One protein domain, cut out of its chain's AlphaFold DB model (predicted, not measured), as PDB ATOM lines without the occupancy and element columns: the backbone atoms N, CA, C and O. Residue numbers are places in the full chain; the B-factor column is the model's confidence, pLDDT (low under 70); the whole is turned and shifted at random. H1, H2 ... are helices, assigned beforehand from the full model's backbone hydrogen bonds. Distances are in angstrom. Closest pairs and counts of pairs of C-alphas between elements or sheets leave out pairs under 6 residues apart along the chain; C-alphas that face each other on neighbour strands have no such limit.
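Overview. This is residues 81 to 202 of the 228 residues of an uncharacterized protein of Rummeliibacillus sp. TYF005 (UniProt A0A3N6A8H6). What is the overall shape? A body of six short helices, mostly crossed, has H6 near its middle and the hairpin of H4 and H5 towards one end; from the other end the long last helix, H7, reaches away, and its residues 191 to 202 stick out as a free arm. What is it made of? The printed part has 122 residues with seven named helices, H1 to H7 in that order, and no named strand, and its class is all helix. How spread out is it? It is only just compact, close to loose, with a radius of gyration of the C-alphas of 16.0 A, and it is elongated, spanning 58 by 31 by 22 A.

Arrangement. What does the first helix meet? H1, residues 82 to 92, only just touches H2, residues 103 to 112, with 3 pairs of C-alphas within 8 A; the closest are those of Phe 87 and Phe 103, 7.1 A apart, at a steep tilt of 66 degrees, opposite ways. H1 also only just touches H5, residues 152 to 157, with 3 such pairs, about perpendicular at 84 degrees; the closest C-alphas, of Pro 82 and Ala 155, are 4.8 A apart. What touches H6, residues 159 to 167? H2 touches it about perpendicular at 79 degrees, the closest C-alphas being those of Ala 110 and Cys 165, 5.6 A apart. H3, residues 124 to 133, touches it at a steep tilt of 55 degrees, opposite ways, with the closest C-alphas, of Ala 127 and Tyr 166, 5.4 A apart. How do the others stand? H4, residues 136 to 142, forms a helical hairpin with H5 at a shallow tilt of 26 degrees, the closest C-alphas being those of Phe 140 and Val 152, 5.7 A apart. H7, residues 180 to 202, touches no helix. In H1 to H7 every O i to N i+4 pair is within hydrogen-bond range.

Along the chain. Where does the first helix begin? C-alpha 82 of H1 is at (189.277, 161.581, 308.808), and H1 is 15.3 A long from first to last C-alpha. Which helix is longest? H7 measures 33.0 A, from C-alpha 180 at (184.928, 169.058, 287.363) to C-alpha 202 at (196.259, 199.815, 283.746); H3 measures 14.3 A, H2 13.9 A and H6 12.5 A.

Size, cuts and confidence. How large is it? The two C-alphas farthest apart, of Gly 147 and Gln 202, are 60.0 A apart; without residues 191 to 202 the body spans 43 by 30 by 24 A. Which links are long? Those from H2 to H3 and from H6 to H7 are; the printed part has no cut. Where is confidence low? In this predicted model residues 92 to 100 have pLDDT under 70, and the mean of the printed part is 85.2.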
ATOM      1  N   GLY A  81     192.760 158.811 306.823       89.62
ATOM      2  CA  GLY A  81     192.527 159.756 307.914       89.62
ATOM      3  C   GLY A  81     191.174 160.464 307.765       89.62
ATOM      4  O   GLY A  81     190.580 160.439 306.679       89.62
ATOM      5  N   PRO A  82     190.665 161.133 308.810       90.56
ATOM      6  CA  PRO A  82     189.277 161.581 308.808       90.56
ATOM      7  C   PRO A  82     188.896 162.513 307.663       90.56
ATOM      8  O   PRO A  82     187.802 162.397 307.114       90.56
ATOM      9  N   LEU A  83     189.809 163.390 307.241       91.31
ATOM     10  CA  LEU A  83     189.564 164.277 306.108       91.31
ATOM     11  C   LEU A  83     189.365 163.503 304.794       91.31
ATOM     12  O   LEU A  83     188.530 163.890 303.978       91.31
ATOM     13  N   LYS A  84     190.068 162.376 304.604       92.62
ATOM     14  CA  LYS A  84     189.866 161.491 303.447       92.62
ATOM     15  C   LYS A  84     188.501 160.809 303.499       92.62
ATOM     16  O   LYS A  84     187.827 160.739 302.479       92.62
ATOM     17  N   ILE A  85     188.073 160.373 304.682       91.56
ATOM     18  CA  ILE A  85     186.752 159.765 304.894       91.56
ATOM     19  C   ILE A  85     185.634 160.775 304.602       91.56
ATOM     20  O   ILE A  85     184.659 160.442 303.929       91.56
ATOM     21  N   ILE A  86     185.775 162.009 305.098       90.62
ATOM     22  CA  ILE A  86     184.834 163.100 304.817       90.62
ATOM     23  C   ILE A  86     184.764 163.341 303.312       90.62
ATOM     24  O   ILE A  86     183.660 163.360 302.769       90.62
ATOM     25  N   PHE A  87     185.927 163.489 302.665       91.00
ATOM     26  CA  PHE A  87     186.040 163.667 301.220       91.00
ATOM     27  C   PHE A  87     185.337 162.544 300.453       91.00
ATOM     28  O   PHE A  87     184.545 162.828 299.559       91.00
ATOM     29  N   ASP A  88     185.555 161.285 300.823       88.19
ATOM     30  CA  ASP A  88     184.936 160.155 300.131       88.19
ATOM     31  C   ASP A  88     183.412 160.159 300.265       88.19
ATOM     32  O   ASP A  88     182.718 159.918 299.278       88.19
ATOM     33  N   ASP A  89     182.866 160.503 301.434       87.31
ATOM     34  CA  ASP A  89     181.412 160.580 301.606       87.31
ATOM     35  C   ASP A  89     180.782 161.719 300.780       87.31
ATOM     36  O   ASP A  89     179.731 161.525 300.166       87.31
ATOM     37  N   ILE A  90     181.413 162.899 300.717       86.31
ATOM     38  CA  ILE A  90     180.895 164.036 299.925       86.31
ATOM     39  C   ILE A  90     181.130 163.869 298.418       86.31
ATOM     40  O   ILE A  90     180.295 164.305 297.625       86.31
ATOM     41  N   ALA A  91     182.220 163.210 298.015       81.94
ATOM     42  CA  ALA A  91     182.524 162.924 296.614       81.94
ATOM     43  C   ALA A  91     181.612 161.820 296.053       81.94
ATOM     44  O   ALA A  91     181.156 161.908 294.914       81.94
ATOM     45  N   CYS A  92     181.293 160.797 296.855       68.69
ATOM     46  CA  CYS A  92     180.493 159.654 296.409       68.69
ATOM     47  C   CYS A  92     178.975 159.911 296.412       68.69
ATOM     48  O   CYS A  92     178.236 159.211 295.719       68.69
ATOM     49  N   LYS A  93     178.472 160.913 297.144       61.06
ATOM     50  CA  LYS A  93     177.031 161.246 297.150       61.06
ATOM     51  C   LYS A  93     176.520 161.871 295.849       61.06
ATOM     52  O   LYS A  93     175.311 161.914 295.640       61.06
ATOM     53  N   GLY A  94     177.419 162.295 294.962       50.09
ATOM     54  CA  GLY A  94     177.101 162.812 293.630       50.09
ATOM     55  C   GLY A  94     177.157 161.771 292.507       50.09
ATOM     56  O   GLY A  94     177.339 162.178 291.367       50.09
ATOM     57  N   MET A  95     177.070 160.461 292.804       41.94
ATOM     58  CA  MET A  95     177.268 159.347 291.853       41.94
ATOM     59  C   MET A  95     176.330 159.373 290.625       41.94
ATOM     60  O   MET A  95     175.372 158.614 290.501       41.94
ATOM     61  N   SER A  96     176.701 160.207 289.663       45.50
ATOM     62  CA  SER A  96     176.514 160.048 288.229       45.50
ATOM     63  C   SER A  96     177.758 160.650 287.564       45.50
ATOM     64  O   SER A  96     177.829 161.851 287.336       45.50
ATOM     65  N   SER A  97     178.762 159.792 287.353       42.59
ATOM     66  CA  SER A  97     179.925 159.965 286.465       42.59
ATOM     67  C   SER A  97     180.688 161.300 286.535       42.59
ATOM     68  O   SER A  97     180.449 162.197 285.734       42.59
ATOM     69  N   GLY A  98     181.689 161.375 287.413       50.78
ATOM     70  CA  GLY A  98     182.723 162.410 287.355       50.78
ATOM     71  C   GLY A  98     183.094 162.908 288.740       50.78
ATOM     72  O   GLY A  98     182.571 163.919 289.194       50.78
ATOM     73  N   THR A  99     183.985 162.198 289.436       54.56
ATOM     74  CA  THR A  99     184.658 162.784 290.601       54.56
ATOM     75  C   THR A  99     185.339 164.064 290.158       54.56
ATOM     76  O   THR A  99     186.095 164.081 289.190       54.56
ATOM     77  N   SER A 100     185.020 165.127 290.868       61.22
ATOM     78  CA  SER A 100     185.112 166.479 290.363       61.22
ATOM     79  C   SER A 100     186.387 167.232 290.711       61.22
ATOM     80  O   SER A 100     186.605 168.375 290.316       61.22
ATOM     81  N   MET A 101     187.202 166.583 291.529       80.56
ATOM     82  CA  MET A 101     188.316 167.169 292.233       80.56
ATOM     83  C   MET A 101     189.153 166.036 292.801       80.56
ATOM     84  O   MET A 101     188.608 165.068 293.343       80.56
ATOM     85  N   THR A 102     190.474 166.137 292.696       87.69
ATOM     86  CA  THR A 102     191.343 165.192 293.397       87.69
ATOM     87  C   THR A 102     191.300 165.468 294.902       87.69
ATOM     88  O   THR A 102     191.021 166.583 295.339       87.69
ATOM     89  N   PHE A 103     191.635 164.479 295.732       91.44
ATOM     90  CA  PHE A 103     191.752 164.711 297.177       91.44
ATOM     91  C   PHE A 103     192.752 165.837 297.512       91.44
ATOM     92  O   PHE A 103     192.554 166.571 298.478       91.44
ATOM     93  N   PHE A 104     193.805 165.997 296.707       92.50
ATOM     94  CA  PHE A 104     194.814 167.038 296.900       92.50
ATOM     95  C   PHE A 104     194.272 168.434 296.582       92.50
ATOM     96  O   PHE A 104     194.428 169.335 297.401       92.50
ATOM     97  N   ASP A 105     193.567 168.599 295.458       90.19
ATOM     98  CA  ASP A 105     192.885 169.860 295.137       90.19
ATOM     99  C   ASP A 105     191.849 170.219 296.212       90.19
ATOM    100  O   ASP A 105     191.752 171.377 296.613       90.19
ATOM    101  N   PHE A 106     191.115 169.222 296.721       91.88
ATOM    102  CA  PHE A 106     190.163 169.419 297.814       91.88
ATOM    103  C   PHE A 106     190.850 169.952 299.067       91.88
ATOM    104  O   PHE A 106     190.410 170.958 299.614       91.88
ATOM    105  N   CYS A 107     191.938 169.316 299.508       93.69
ATOM    106  CA  CYS A 107     192.653 169.772 300.697       93.69
ATOM    107  C   CYS A 107     193.229 171.177 300.505       93.69
ATOM    108  O   CYS A 107     193.100 172.018 301.393       93.69
ATOM    109  N   TYR A 108     193.803 171.455 299.332       93.00
ATOM    110  CA  TYR A 108     194.328 172.776 299.009       93.00
ATOM    111  C   TYR A 108     193.245 173.853 299.085       93.00
ATOM    112  O   TYR A 108     193.415 174.849 299.787       93.00
ATOM    113  N   LEU A 109     192.108 173.643 298.420       91.44
ATOM    114  CA  LEU A 109     191.016 174.615 298.415       91.44
ATOM    115  C   LEU A 109     190.355 174.752 299.789       91.44
ATOM    116  O   LEU A 109     190.037 175.861 300.203       91.44
ATOM    117  N   ALA A 110     190.189 173.657 300.524       91.94
ATOM    118  CA  ALA A 110     189.584 173.697 301.848       91.94
ATOM    119  C   ALA A 110     190.463 174.432 302.875       91.94
ATOM    120  O   ALA A 110     189.947 175.103 303.763       91.94
ATOM    121  N   GLU A 111     191.790 174.336 302.762       91.56
ATOM    122  CA  GLU A 111     192.714 174.952 303.721       91.56
ATOM    123  C   GLU A 111     193.168 176.359 303.309       91.56
ATOM    124  O   GLU A 111     193.322 177.244 304.158       91.56
ATOM    125  N   LYS A 112     193.374 176.580 302.008       89.25
ATOM    126  CA  LYS A 112     193.990 177.797 301.457       89.25
ATOM    127  C   LYS A 112     193.142 178.496 300.406       89.25
ATOM    128  O   LYS A 112     193.418 179.650 300.099       89.25
ATOM    129  N   GLY A 113     192.127 177.826 299.869       80.31
ATOM    130  CA  GLY A 113     191.223 178.428 298.902       80.31
ATOM    131  C   GLY A 113     190.496 179.629 299.496       80.31
ATOM    132  O   GLY A 113     190.080 179.626 300.663       80.31
ATOM    133  N   GLU A 114     190.364 180.657 298.666       83.56
ATOM    134  CA  GLU A 114     189.436 181.758 298.886       83.56
ATOM    135  C   GLU A 114     188.018 181.334 298.463       83.56
ATOM    136  O   GLU A 114     187.708 180.146 298.374       83.56
ATOM    137  N   MET A 115     187.136 182.299 298.195       83.31
ATOM    138  CA  MET A 115     185.789 182.020 297.715       83.31
ATOM    139  C   MET A 115     185.833 181.428 296.302       83.31
ATOM    140  O   MET A 115     186.113 182.116 295.321       83.31
ATOM    141  N   VAL A 116     185.535 180.132 296.217       84.50
ATOM    142  CA  VAL A 116     185.559 179.362 294.977       84.50
ATOM    143  C   VAL A 116     184.335 179.724 294.146       84.50
ATOM    144  O   VAL A 116     184.473 180.332 293.090       84.50
ATOM    145  N   ASN A 117     183.126 179.442 294.637       85.25
ATOM    146  CA  ASN A 117     181.899 179.779 293.919       85.25
ATOM    147  C   ASN A 117     180.928 180.571 294.807       85.25
ATOM    148  O   ASN A 117     180.187 179.972 295.589       85.25
ATOM    149  N   PRO A 118     180.849 181.905 294.640       84.25
ATOM    150  CA  PRO A 118     179.949 182.752 295.421       84.25
ATOM    151  C   PRO A 118     178.463 182.384 295.316       84.25
ATOM    152  O   PRO A 118     177.695 182.721 296.205       84.25
ATOM    153  N   GLN A 119     178.031 181.718 294.238       84.50
ATOM    154  CA  GLN A 119     176.629 181.308 294.071       84.50
ATOM    155  C   GLN A 119     176.269 180.088 294.925       84.50
ATOM    156  O   GLN A 119     175.102 179.896 295.256       84.50
ATOM    157  N   ASN A 120     177.269 179.274 295.265       87.25
ATOM    158  CA  ASN A 120     177.127 178.116 296.144       87.25
ATOM    159  C   ASN A 120     177.565 178.421 297.582       87.25
ATOM    160  O   ASN A 120     177.262 177.641 298.481       87.25
ATOM    161  N   ALA A 121     178.292 179.522 297.786       90.38
ATOM    162  CA  ALA A 121     178.782 179.950 299.084       90.38
ATOM    163  C   ALA A 121     177.621 180.190 300.050       90.38
ATOM    164  O   ALA A 121     176.662 180.899 299.738       90.38
ATOM    165  N   LEU A 122     177.726 179.588 301.229       92.06
ATOM    166  CA  LEU A 122     176.750 179.734 302.300       92.06
ATOM    167  C   LEU A 122     177.279 180.676 303.381       92.06
ATOM    168  O   LEU A 122     178.483 180.761 303.619       92.06
ATOM    169  N   SER A 123     176.373 181.345 304.093       92.69
ATOM    170  CA  SER A 123     176.751 182.003 305.343       92.69
ATOM    171  C   SER A 123     177.201 180.967 306.382       92.69
ATOM    172  O   SER A 123     176.801 179.803 306.334       92.69
ATOM    173  N   SER A 124     177.986 181.397 307.371       91.50
ATOM    174  CA  SER A 124     178.494 180.505 308.425       91.50
ATOM    175  C   SER A 124     177.373 179.745 309.155       91.50
ATOM    176  O   SER A 124     177.467 178.541 309.388       91.50
ATOM    177  N   THR A 125     176.246 180.416 309.417       93.44
ATOM    178  CA  THR A 125     175.057 179.805 310.031       93.44
ATOM    179  C   THR A 125     174.445 178.716 309.148       93.44
ATOM    180  O   THR A 125     174.123 177.633 309.634       93.44
ATOM    181  N   GLU A 126     174.277 178.980 307.851       92.62
ATOM    182  CA  GLU A 126     173.717 178.011 306.899       92.62
ATOM    183  C   GLU A 126     174.657 176.819 306.704       92.62
ATOM    184  O   GLU A 126     174.213 175.671 306.717       92.62
ATOM    185  N   ALA A 127     175.964 177.075 306.599       92.12
ATOM    186  CA  ALA A 127     176.983 176.037 306.543       92.12
ATOM    187  C   ALA A 127     176.900 175.131 307.779       92.12
ATOM    188  O   ALA A 127     176.788 173.911 307.648       92.12
ATOM    189  N   GLN A 128     176.851 175.710 308.982       91.25
ATOM    190  CA  GLN A 128     176.739 174.948 310.224       91.25
ATOM    191  C   GLN A 128     175.455 174.101 310.281       91.25
ATOM    192  O   GLN A 128     175.495 172.947 310.718       91.25
ATOM    193  N   GLN A 129     174.329 174.622 309.782       91.12
ATOM    194  CA  GLN A 129     173.084 173.853 309.660       91.12
ATOM    195  C   GLN A 129     173.243 172.645 308.722       91.12
ATOM    196  O   GLN A 129     172.774 171.551 309.050       91.12
ATOM    197  N   GLN A 130     173.950 172.799 307.595       89.31
ATOM    198  CA  GLN A 130     174.247 171.685 306.685       89.31
ATOM    199  C   GLN A 130     175.142 170.621 307.332       89.31
ATOM    200  O   GLN A 130     174.938 169.424 307.124       89.31
ATOM    201  N   ILE A 131     176.114 171.026 308.154       89.81
ATOM    202  CA  ILE A 131     176.942 170.081 308.918       89.81
ATOM    203  C   ILE A 131     176.076 169.293 309.904       89.81
ATOM    204  O   ILE A 131     176.148 168.062 309.959       89.81
ATOM    205  N   GLN A 132     175.228 169.981 310.666       88.31
ATOM    206  CA  GLN A 132     174.403 169.357 311.699       88.31
ATOM    207  C   GLN A 132     173.350 168.400 311.119       88.31
ATOM    208  O   GLN A 132     173.109 167.337 311.698       88.31
ATOM    209  N   SER A 133     172.773 168.718 309.953       86.75
ATOM    210  CA  SER A 133     171.733 167.897 309.312       86.75
ATOM    211  C   SER A 133     172.211 166.485 308.940       86.75
ATOM    212  O   SER A 133     171.424 165.537 308.929       86.75
ATOM    213  N   LYS A 134     173.515 166.313 308.686       82.12
ATOM    214  CA  LYS A 134     174.098 165.057 308.197       82.12
ATOM    215  C   LYS A 134     174.402 164.024 309.288       82.12
ATOM    216  O   LYS A 134     174.784 162.901 308.968       82.12
ATOM    217  N   ASN A 135     174.254 164.389 310.565       89.62
ATOM    218  CA  ASN A 135     174.546 163.528 311.717       89.62
ATOM    219  C   ASN A 135     175.928 162.837 311.620       89.62
ATOM    220  O   ASN A 135     176.057 161.611 311.724       89.62
ATOM    221  N   TRP A 136     176.973 163.648 311.417       91.88
ATOM    222  CA  TRP A 136     178.364 163.202 311.260       91.88
ATOM    223  C   TRP A 136     178.861 162.304 312.391       91.88
ATOM    224  O   TRP A 136     179.563 161.329 312.141       91.88
ATOM    225  N   LEU A 137     178.424 162.560 313.626       93.19
ATOM    226  CA  LEU A 137     178.751 161.711 314.769       93.19
ATOM    227  C   LEU A 137     178.296 160.261 314.557       93.19
ATOM    228  O   LEU A 137     179.039 159.320 314.838       93.19
ATOM    229  N   THR A 138     177.069 160.064 314.070       93.50
ATOM    230  CA  THR A 138     176.541 158.720 313.798       93.50
ATOM    231  C   THR A 138     177.239 158.085 312.607       93.50
ATOM    232  O   THR A 138     177.498 156.883 312.637       93.50
ATOM    233  N   PHE A 139     177.554 158.878 311.580       93.06
ATOM    234  CA  PHE A 139     178.336 158.419 310.440       93.06
ATOM    235  C   PHE A 139     179.700 157.879 310.898       93.06
ATOM    236  O   PHE A 139     179.956 156.692 310.727       93.06
ATOM    237  N   PHE A 140     180.512 158.678 311.602       94.44
ATOM    238  CA  PHE A 140     181.846 158.255 312.046       94.44
ATOM    239  C   PHE A 140     181.820 157.052 312.992       94.44
ATOM    240  O   PHE A 140     182.659 156.167 312.866       94.44
ATOM    241  N   LYS A 141     180.821 156.952 313.883       94.69
ATOM    242  CA  LYS A 141     180.644 155.770 314.748       94.69
ATOM    243  C   LYS A 141     180.386 154.473 313.975       94.69
ATOM    244  O   LYS A 141     180.649 153.398 314.505       94.69
ATOM    245  N   LYS A 142     179.814 154.565 312.774       93.81
ATOM    246  CA  LYS A 142     179.496 153.416 311.913       93.81
ATOM    247  C   LYS A 142     180.565 153.160 310.851       93.81
ATOM    248  O   LYS A 142     180.565 152.086 310.256       93.81
ATOM    249  N   THR A 143     181.449 154.121 310.608       92.88
ATOM    250  CA  THR A 143     182.519 154.001 309.619       92.88
ATOM    251  C   THR A 143     183.632 153.090 310.123       92.88
ATOM    252  O   THR A 143     184.099 153.203 311.257       92.88
ATOM    253  N   THR A 144     184.096 152.206 309.242       90.69
ATOM    254  CA  THR A 144     185.241 151.334 309.499       90.69
ATOM    255  C   THR A 144     186.259 151.434 308.375       90.69
ATOM    256  O   THR A 144     185.883 151.384 307.205       90.69
ATOM    257  N   VAL A 145     187.540 151.473 308.727       88.69
ATOM    258  CA  VAL A 145     188.668 151.374 307.795       88.69
ATOM    259  C   VAL A 145     189.355 150.035 308.039       88.69
ATOM    260  O   VAL A 145     189.743 149.727 309.165       88.69
ATOM    261  N   ASN A 146     189.485 149.208 306.997       87.81
ATOM    262  CA  ASN A 146     190.083 147.867 307.091       87.81
ATOM    263  C   ASN A 146     189.464 147.000 308.210       87.81
ATOM    264  O   ASN A 146     190.166 146.296 308.936       87.81
ATOM    265  N   GLY A 147     188.140 147.096 308.386       88.44
ATOM    266  CA  GLY A 147     187.385 146.348 309.398       88.44
ATOM    267  C   GLY A 147     187.539 146.853 310.839       88.44
ATOM    268  O   GLY A 147     186.993 146.234 311.750       88.44
ATOM    269  N   LYS A 148     188.252 147.962 311.068       91.12
ATOM    270  CA  LYS A 148     188.401 148.591 312.387       91.12
ATOM    271  C   LYS A 148     187.627 149.902 312.443       91.12
ATOM    272  O   LYS A 148     187.591 150.640 311.462       91.12
ATOM    273  N   GLY A 149     187.017 150.186 313.592       91.31
ATOM    274  CA  GLY A 149     186.419 151.495 313.853       91.31
ATOM    275  C   GLY A 149     187.471 152.603 313.795       91.31
ATOM    276  O   GLY A 149     188.647 152.360 314.071       91.31
ATOM    277  N   ILE A 150     187.039 153.800 313.415       93.19
ATOM    278  CA  ILE A 150     187.896 154.990 313.356       93.19
ATOM    279  C   ILE A 150     187.867 155.761 314.680       93.19
ATOM    280  O   ILE A 150     186.948 155.588 315.488       93.19
ATOM    281  N   ASP A 151     188.845 156.642 314.894       93.25
ATOM    282  CA  ASP A 151     188.796 157.598 316.000       93.25
ATOM    283  C   ASP A 151     187.750 158.683 315.706       93.25
ATOM    284  O   ASP A 151     187.909 159.532 314.828       93.25
ATOM    285  N   VAL A 152     186.635 158.626 316.434       93.75
ATOM    286  CA  VAL A 152     185.515 159.556 316.262       93.75
ATOM    287  C   VAL A 152     185.864 160.960 316.755       93.75
ATOM    288  O   VAL A 152     185.354 161.927 316.195       93.75
ATOM    289  N   GLN A 153     186.693 161.094 317.794       93.25
ATOM    290  CA  GLN A 153     187.043 162.409 318.338       93.25
ATOM    291  C   GLN A 153     187.955 163.155 317.373       93.25
ATOM    292  O   GLN A 153     187.673 164.307 317.053       93.25
ATOM    293  N   ASP A 154     188.970 162.464 316.853       91.44
ATOM    294  CA  ASP A 154     189.832 162.977 315.786       91.44
ATOM    295  C   ASP A 154     188.989 163.390 314.569       91.44
ATOM    296  O   ASP A 154     189.060 164.521 314.093       91.44
ATOM    297  N   ALA A 155     188.060 162.530 314.133       91.19
ATOM    298  CA  ALA A 155     187.228 162.827 312.971       91.19
ATOM    299  C   ALA A 155     186.305 164.040 313.126       91.19
ATOM    300  O   ALA A 155     186.121 164.804 312.176       91.19
ATOM    301  N   MET A 156     185.743 164.242 314.315       93.19
ATOM    302  CA  MET A 156     184.870 165.382 314.592       93.19
ATOM    303  C   MET A 156     185.615 166.724 314.548       93.19
ATOM    304  O   MET A 156     185.001 167.728 314.193       93.19
ATOM    305  N   GLN A 157     186.922 166.755 314.838       91.12
ATOM    306  CA  GLN A 157     187.732 167.984 314.773       91.12
ATOM    307  C   GLN A 157     187.900 168.508 313.340       91.12
ATOM    308  O   GLN A 157     188.142 169.693 313.132       91.12
ATOM    309  N   HIS A 158     187.720 167.651 312.333       90.19
ATOM    310  CA  HIS A 158     187.827 168.038 310.927       90.19
ATOM    311  C   HIS A 158     186.531 168.621 310.337       90.19
ATOM    312  O   HIS A 158     186.509 168.985 309.160       90.19
ATOM    313  N   LEU A 159     185.449 168.740 311.118       91.38
ATOM    314  CA  LEU A 159     184.188 169.305 310.621       91.38
ATOM    315  C   LEU A 159     184.271 170.804 310.312       91.38
ATOM    316  O   LEU A 159     183.551 171.259 309.426       91.38
ATOM    317  N   ASP A 160     185.176 171.547 310.948       91.56
ATOM    318  CA  ASP A 160     185.389 172.969 310.642       91.56
ATOM    319  C   ASP A 160     185.915 173.165 309.211       91.56
ATOM    320  O   ASP A 160     185.519 174.101 308.516       91.56
ATOM    321  N   ILE A 161     186.739 172.232 308.718       91.56
ATOM    322  CA  ILE A 161     187.193 172.225 307.319       91.56
ATOM    323  C   ILE A 161     185.991 172.047 306.389       91.56
ATOM    324  O   ILE A 161     185.865 172.737 305.382       91.56
ATOM    325  N   LEU A 162     185.068 171.153 306.744       90.62
ATOM    326  CA  LEU A 162     183.866 170.929 305.955       90.62
ATOM    327  C   LEU A 162     182.912 172.134 305.984       90.62
ATOM    328  O   LEU A 162     182.296 172.443 304.964       90.62
ATOM    329  N   GLN A 163     182.801 172.822 307.123       92.38
ATOM    330  CA  GLN A 163     182.061 174.078 307.211       92.38
ATOM    331  C   GLN A 163     182.666 175.117 306.262       92.38
ATOM    332  O   GLN A 163     181.943 175.684 305.442       92.38
ATOM    333  N   ARG A 164     183.993 175.284 306.288       92.94
ATOM    334  CA  ARG A 164     184.696 176.174 305.359       92.94
ATOM    335  C   ARG A 164     184.422 175.821 303.896       92.94
ATOM    336  O   ARG A 164     184.213 176.723 303.092       92.94
ATOM    337  N   CYS A 165     184.348 174.536 303.544       92.31
ATOM    338  CA  CYS A 165     183.994 174.112 302.185       92.31
ATOM    339  C   CYS A 165     182.609 174.618 301.736       92.31
ATOM    340  O   CYS A 165     182.439 174.949 300.563       92.31
ATOM    341  N   TYR A 166     181.626 174.708 302.635       92.75
ATOM    342  CA  TYR A 166     180.343 175.352 302.328       92.75
ATOM    343  C   TYR A 166     180.476 176.874 302.221       92.75
ATOM    344  O   TYR A 166     179.924 177.471 301.299       92.75
ATOM    345  N   GLU A 167     181.223 177.502 303.129       93.12
ATOM    346  CA  GLU A 167     181.391 178.962 303.167       93.12
ATOM    347  C   GLU A 167     182.079 179.511 301.909       93.12
ATOM    348  O   GLU A 167     181.725 180.581 301.425       93.12
ATOM    349  N   ILE A 168     183.014 178.758 301.322       92.19
ATOM    350  CA  ILE A 168     183.682 179.152 300.070       92.19
ATOM    351  C   ILE A 168     182.954 178.663 298.807       92.19
ATOM    352  O   ILE A 168     183.413 178.914 297.691       92.19
ATOM    353  N   GLY A 169     181.840 177.940 298.958       89.81
ATOM    354  CA  GLY A 169     181.073 177.383 297.842       89.81
ATOM    355  C   GLY A 169     181.759 176.222 297.116       89.81
ATOM    356  O   GLY A 169     181.468 175.972 295.948       89.81
ATOM    357  N   LEU A 170     182.671 175.511 297.789       90.00
ATOM    358  CA  LEU A 170     183.283 174.273 297.285       90.00
ATOM    359  C   LEU A 170     182.276 173.109 297.255       90.00
ATOM    360  O   LEU A 170     182.388 172.189 296.441       90.00
ATOM    361  N   LEU A 171     181.283 173.167 298.142       88.94
ATOM    362  CA  LEU A 171     180.118 172.292 298.149       88.94
ATOM    363  C   LEU A 171     178.924 173.004 297.522       88.94
ATOM    364  O   LEU A 171     178.677 174.176 297.794       88.94
ATOM    365  N   ASN A 172     178.163 172.284 296.704       79.12
ATOM    366  CA  ASN A 172     176.898 172.779 296.177       79.12
ATOM    367  C   ASN A 172     175.780 172.695 297.233       79.12
ATOM    368  O   ASN A 172     175.903 172.048 298.274       79.12
ATOM    369  N   ASN A 173     174.633 173.302 296.926       71.38
ATOM    370  CA  ASN A 173     173.450 173.317 297.794       71.38
ATOM    371  C   ASN A 173     172.818 171.934 298.068       71.38
ATOM    372  O   ASN A 173     171.908 171.833 298.889       71.38
ATOM    373  N   LYS A 174     173.287 170.867 297.407       75.44
ATOM    374  CA  LYS A 174     172.900 169.469 297.673       75.44
ATOM    375  C   LYS A 174     173.912 168.742 298.570       75.44
ATOM    376  O   LYS A 174     173.752 167.550 298.823       75.44
ATOM    377  N   GLY A 175     174.950 169.440 299.038       77.00
ATOM    378  CA  GLY A 175     176.002 168.899 299.900       77.00
ATOM    379  C   GLY A 175     177.008 167.995 299.184       77.00
ATOM    380  O   GLY A 175     177.751 167.269 299.848       77.00
ATOM    381  N   GLY A 176     177.017 168.012 297.847       81.62
ATOM    382  CA  GLY A 176     178.035 167.354 297.032       81.62
ATOM    383  C   GLY A 176     179.153 168.323 296.660       81.62
ATOM    384  O   GLY A 176     178.931 169.532 296.588       81.62
ATOM    385  N   LEU A 177     180.348 167.795 296.396       85.38
ATOM    386  CA  LEU A 177     181.410 168.587 295.769       85.38
ATOM    387  C   LEU A 177     180.934 169.100 294.404       85.38
ATOM    388  O   LEU A 177     180.262 168.370 293.669       85.38
ATOM    389  N   MET A 178     181.275 170.347 294.072       79.06
ATOM    390  CA  MET A 178     181.102 170.876 292.710       79.06
ATOM    391  C   MET A 178     181.741 169.934 291.699       79.06
ATOM    392  O   MET A 178     182.809 169.433 292.017       79.06
ATOM    393  N   SER A 179     181.140 169.740 290.524       74.75
ATOM    394  CA  SER A 179     181.643 168.930 289.400       74.75
ATOM    395  C   SER A 179     182.959 169.459 288.797       74.75
ATOM    396  O   SER A 179     183.313 170.620 288.998       74.75
ATOM    397  N   SER A 180     183.689 168.623 288.040       72.50
ATOM    398  CA  SER A 180     184.928 169.058 287.363       72.50
ATOM    399  C   SER A 180     184.664 170.237 286.429       72.50
ATOM    400  O   SER A 180     185.459 171.171 286.372       72.50
ATOM    401  N   ASP A 181     183.531 170.212 285.727       74.38
ATOM    402  CA  ASP A 181     183.136 171.270 284.799       74.38
ATOM    403  C   ASP A 181     182.819 172.571 285.543       74.38
ATOM    404  O   ASP A 181     183.264 173.639 285.126       74.38
ATOM    405  N   GLU A 182     182.113 172.498 286.677       77.69
ATOM    406  CA  GLU A 182     181.853 173.659 287.536       77.69
ATOM    407  C   GLU A 182     183.151 174.240 288.108       77.69
ATOM    408  O   GLU A 182     183.324 175.461 288.119       77.69
ATOM    409  N   LEU A 183     184.082 173.386 288.539       77.69
ATOM    410  CA  LEU A 183     185.384 173.817 289.039       77.69
ATOM    411  C   LEU A 183     186.203 174.502 287.940       77.69
ATOM    412  O   LEU A 183     186.704 175.605 288.148       77.69
ATOM    413  N   LEU A 184     186.315 173.890 286.760       77.38
ATOM    414  CA  LEU A 184     187.047 174.466 285.630       77.38
ATOM    415  C   LEU A 184     186.407 175.768 285.144       77.38
ATOM    416  O   LEU A 184     187.119 176.737 284.877       77.38
ATOM    417  N   ALA A 185     185.075 175.823 285.064       81.12
ATOM    418  CA  ALA A 185     184.349 177.043 284.727       81.12
ATOM    419  C   ALA A 185     184.629 178.153 285.748       81.12
ATOM    420  O   ALA A 185     184.870 179.297 285.363       81.12
ATOM    421  N   THR A 186     184.665 177.802 287.034       80.00
ATOM    422  CA  THR A 186     184.994 178.727 288.121       80.00
ATOM    423  C   THR A 186     186.424 179.252 288.000       80.00
ATOM    424  O   THR A 186     186.621 180.465 287.990       80.00
ATOM    425  N   ILE A 187     187.407 178.365 287.811       78.19
ATOM    426  CA  ILE A 187     188.820 178.731 287.618       78.19
ATOM    427  C   ILE A 187     188.983 179.659 286.411       78.19
ATOM    428  O   ILE A 187     189.668 180.678 286.481       78.19
ATOM    429  N   ASN A 188     188.355 179.318 285.285       80.44
ATOM    430  CA  ASN A 188     188.455 180.113 284.064       80.44
ATOM    431  C   ASN A 188     187.795 181.484 284.222       80.44
ATOM    432  O   ASN A 188     188.334 182.480 283.739       80.44
ATOM    433  N   LYS A 189     186.660 181.550 284.929       83.31
ATOM    434  CA  LYS A 189     186.000 182.813 285.252       83.31
ATOM    435  C   LYS A 189     186.881 183.690 286.142       83.31
ATOM    436  O   LYS A 189     187.067 184.854 285.814       83.31
ATOM    437  N   GLN A 190     187.473 183.132 287.200       79.44
ATOM    438  CA  GLN A 190     188.388 183.864 288.086       79.44
ATOM    439  C   GLN A 190     189.585 184.431 287.314       79.44
ATOM    440  O   GLN A 190     189.849 185.626 287.390       79.44
ATOM    441  N   LYS A 191     190.235 183.617 286.470       80.62
ATOM    442  CA  LYS A 191     191.335 184.081 285.605       80.62
ATOM    443  C   LYS A 191     190.913 185.226 284.684       80.62
ATOM    444  O   LYS A 191     191.677 186.166 284.475       80.62
ATOM    445  N   TYR A 192     189.713 185.143 284.113       84.56
ATOM    446  CA  TYR A 192     189.181 186.201 283.259       84.56
ATOM    447  C   TYR A 192     188.912 187.490 284.047       84.56
ATOM    448  O   TYR A 192     189.310 188.570 283.610       84.56
ATOM    449  N   ASP A 193     188.282 187.380 285.218       82.75
ATOM    450  CA  ASP A 193     187.968 188.518 286.082       82.75
ATOM    451  C   ASP A 193     189.253 189.202 286.593       82.75
ATOM    452  O   ASP A 193     189.342 190.432 286.585       82.75
ATOM    453  N   GLU A 194     190.293 188.436 286.937       82.31
ATOM    454  CA  GLU A 194     191.620 188.952 287.306       82.31
ATOM    455  C   GLU A 194     192.308 189.690 286.153       82.31
ATOM    456  O   GLU A 194     192.812 190.803 286.335       82.31
ATOM    457  N   GLN A 195     192.310 189.103 284.951       83.88
ATOM    458  CA  GLN A 195     192.865 189.752 283.759       83.88
ATOM    459  C   GLN A 195     192.132 191.053 283.445       83.88
ATOM    460  O   GLN A 195     192.760 192.074 283.151       83.88
ATOM    461  N   ARG A 196     190.801 191.039 283.549       88.69
ATOM    462  CA  ARG A 196     189.979 192.228 283.352       88.69
ATOM    463  C   ARG A 196     190.302 193.303 284.389       88.69
ATOM    464  O   ARG A 196     190.563 194.439 284.004       88.69
ATOM    465  N   ALA A 197     190.357 192.950 285.672       87.62
ATOM    466  CA  ALA A 197     190.701 193.882 286.743       87.62
ATOM    467  C   ALA A 197     192.118 194.460 286.577       87.62
ATOM    468  O   ALA A 197     192.354 195.636 286.864       87.62
ATOM    469  N   PHE A 198     193.072 193.661 286.084       87.38
ATOM    470  CA  PHE A 198     194.411 194.139 285.744       87.38
ATOM    471  C   PHE A 198     194.375 195.172 284.612       87.38
ATOM    472  O   PHE A 198     194.955 196.249 284.754       87.38
ATOM    473  N   LEU A 199     193.672 194.877 283.514       89.00
ATOM    474  CA  LEU A 199     193.535 195.795 282.381       89.00
ATOM    475  C   LEU A 199     192.819 197.092 282.779       89.00
ATOM    476  O   LEU A 199     193.262 198.171 282.393       89.00
ATOM    477  N   GLU A 200     191.771 197.006 283.600       89.94
ATOM    478  CA  GLU A 200     191.069 198.177 284.137       89.94
ATOM    479  C   GLU A 200     192.003 199.040 284.999       89.94
ATOM    480  O   GLU A 200     192.064 200.255 284.813       89.94
ATOM    481  N   LYS A 201     192.817 198.431 285.874       90.12
ATOM    482  CA  LYS A 201     193.832 199.161 286.656       90.12
ATOM    483  C   LYS A 201     194.879 199.842 285.774       90.12
ATOM    484  O   LYS A 201     195.299 200.953 286.097       90.12
ATOM    485  N   GLN A 202     195.321 199.198 284.692       90.12
ATOM    486  CA  GLN A 202     196.259 199.815 283.746       90.12
ATOM    487  C   GLN A 202     195.614 200.997 283.021       90.12
ATOM    488  O   GLN A 202     196.201 202.072 282.949       90.12
TER     489      GLN A 202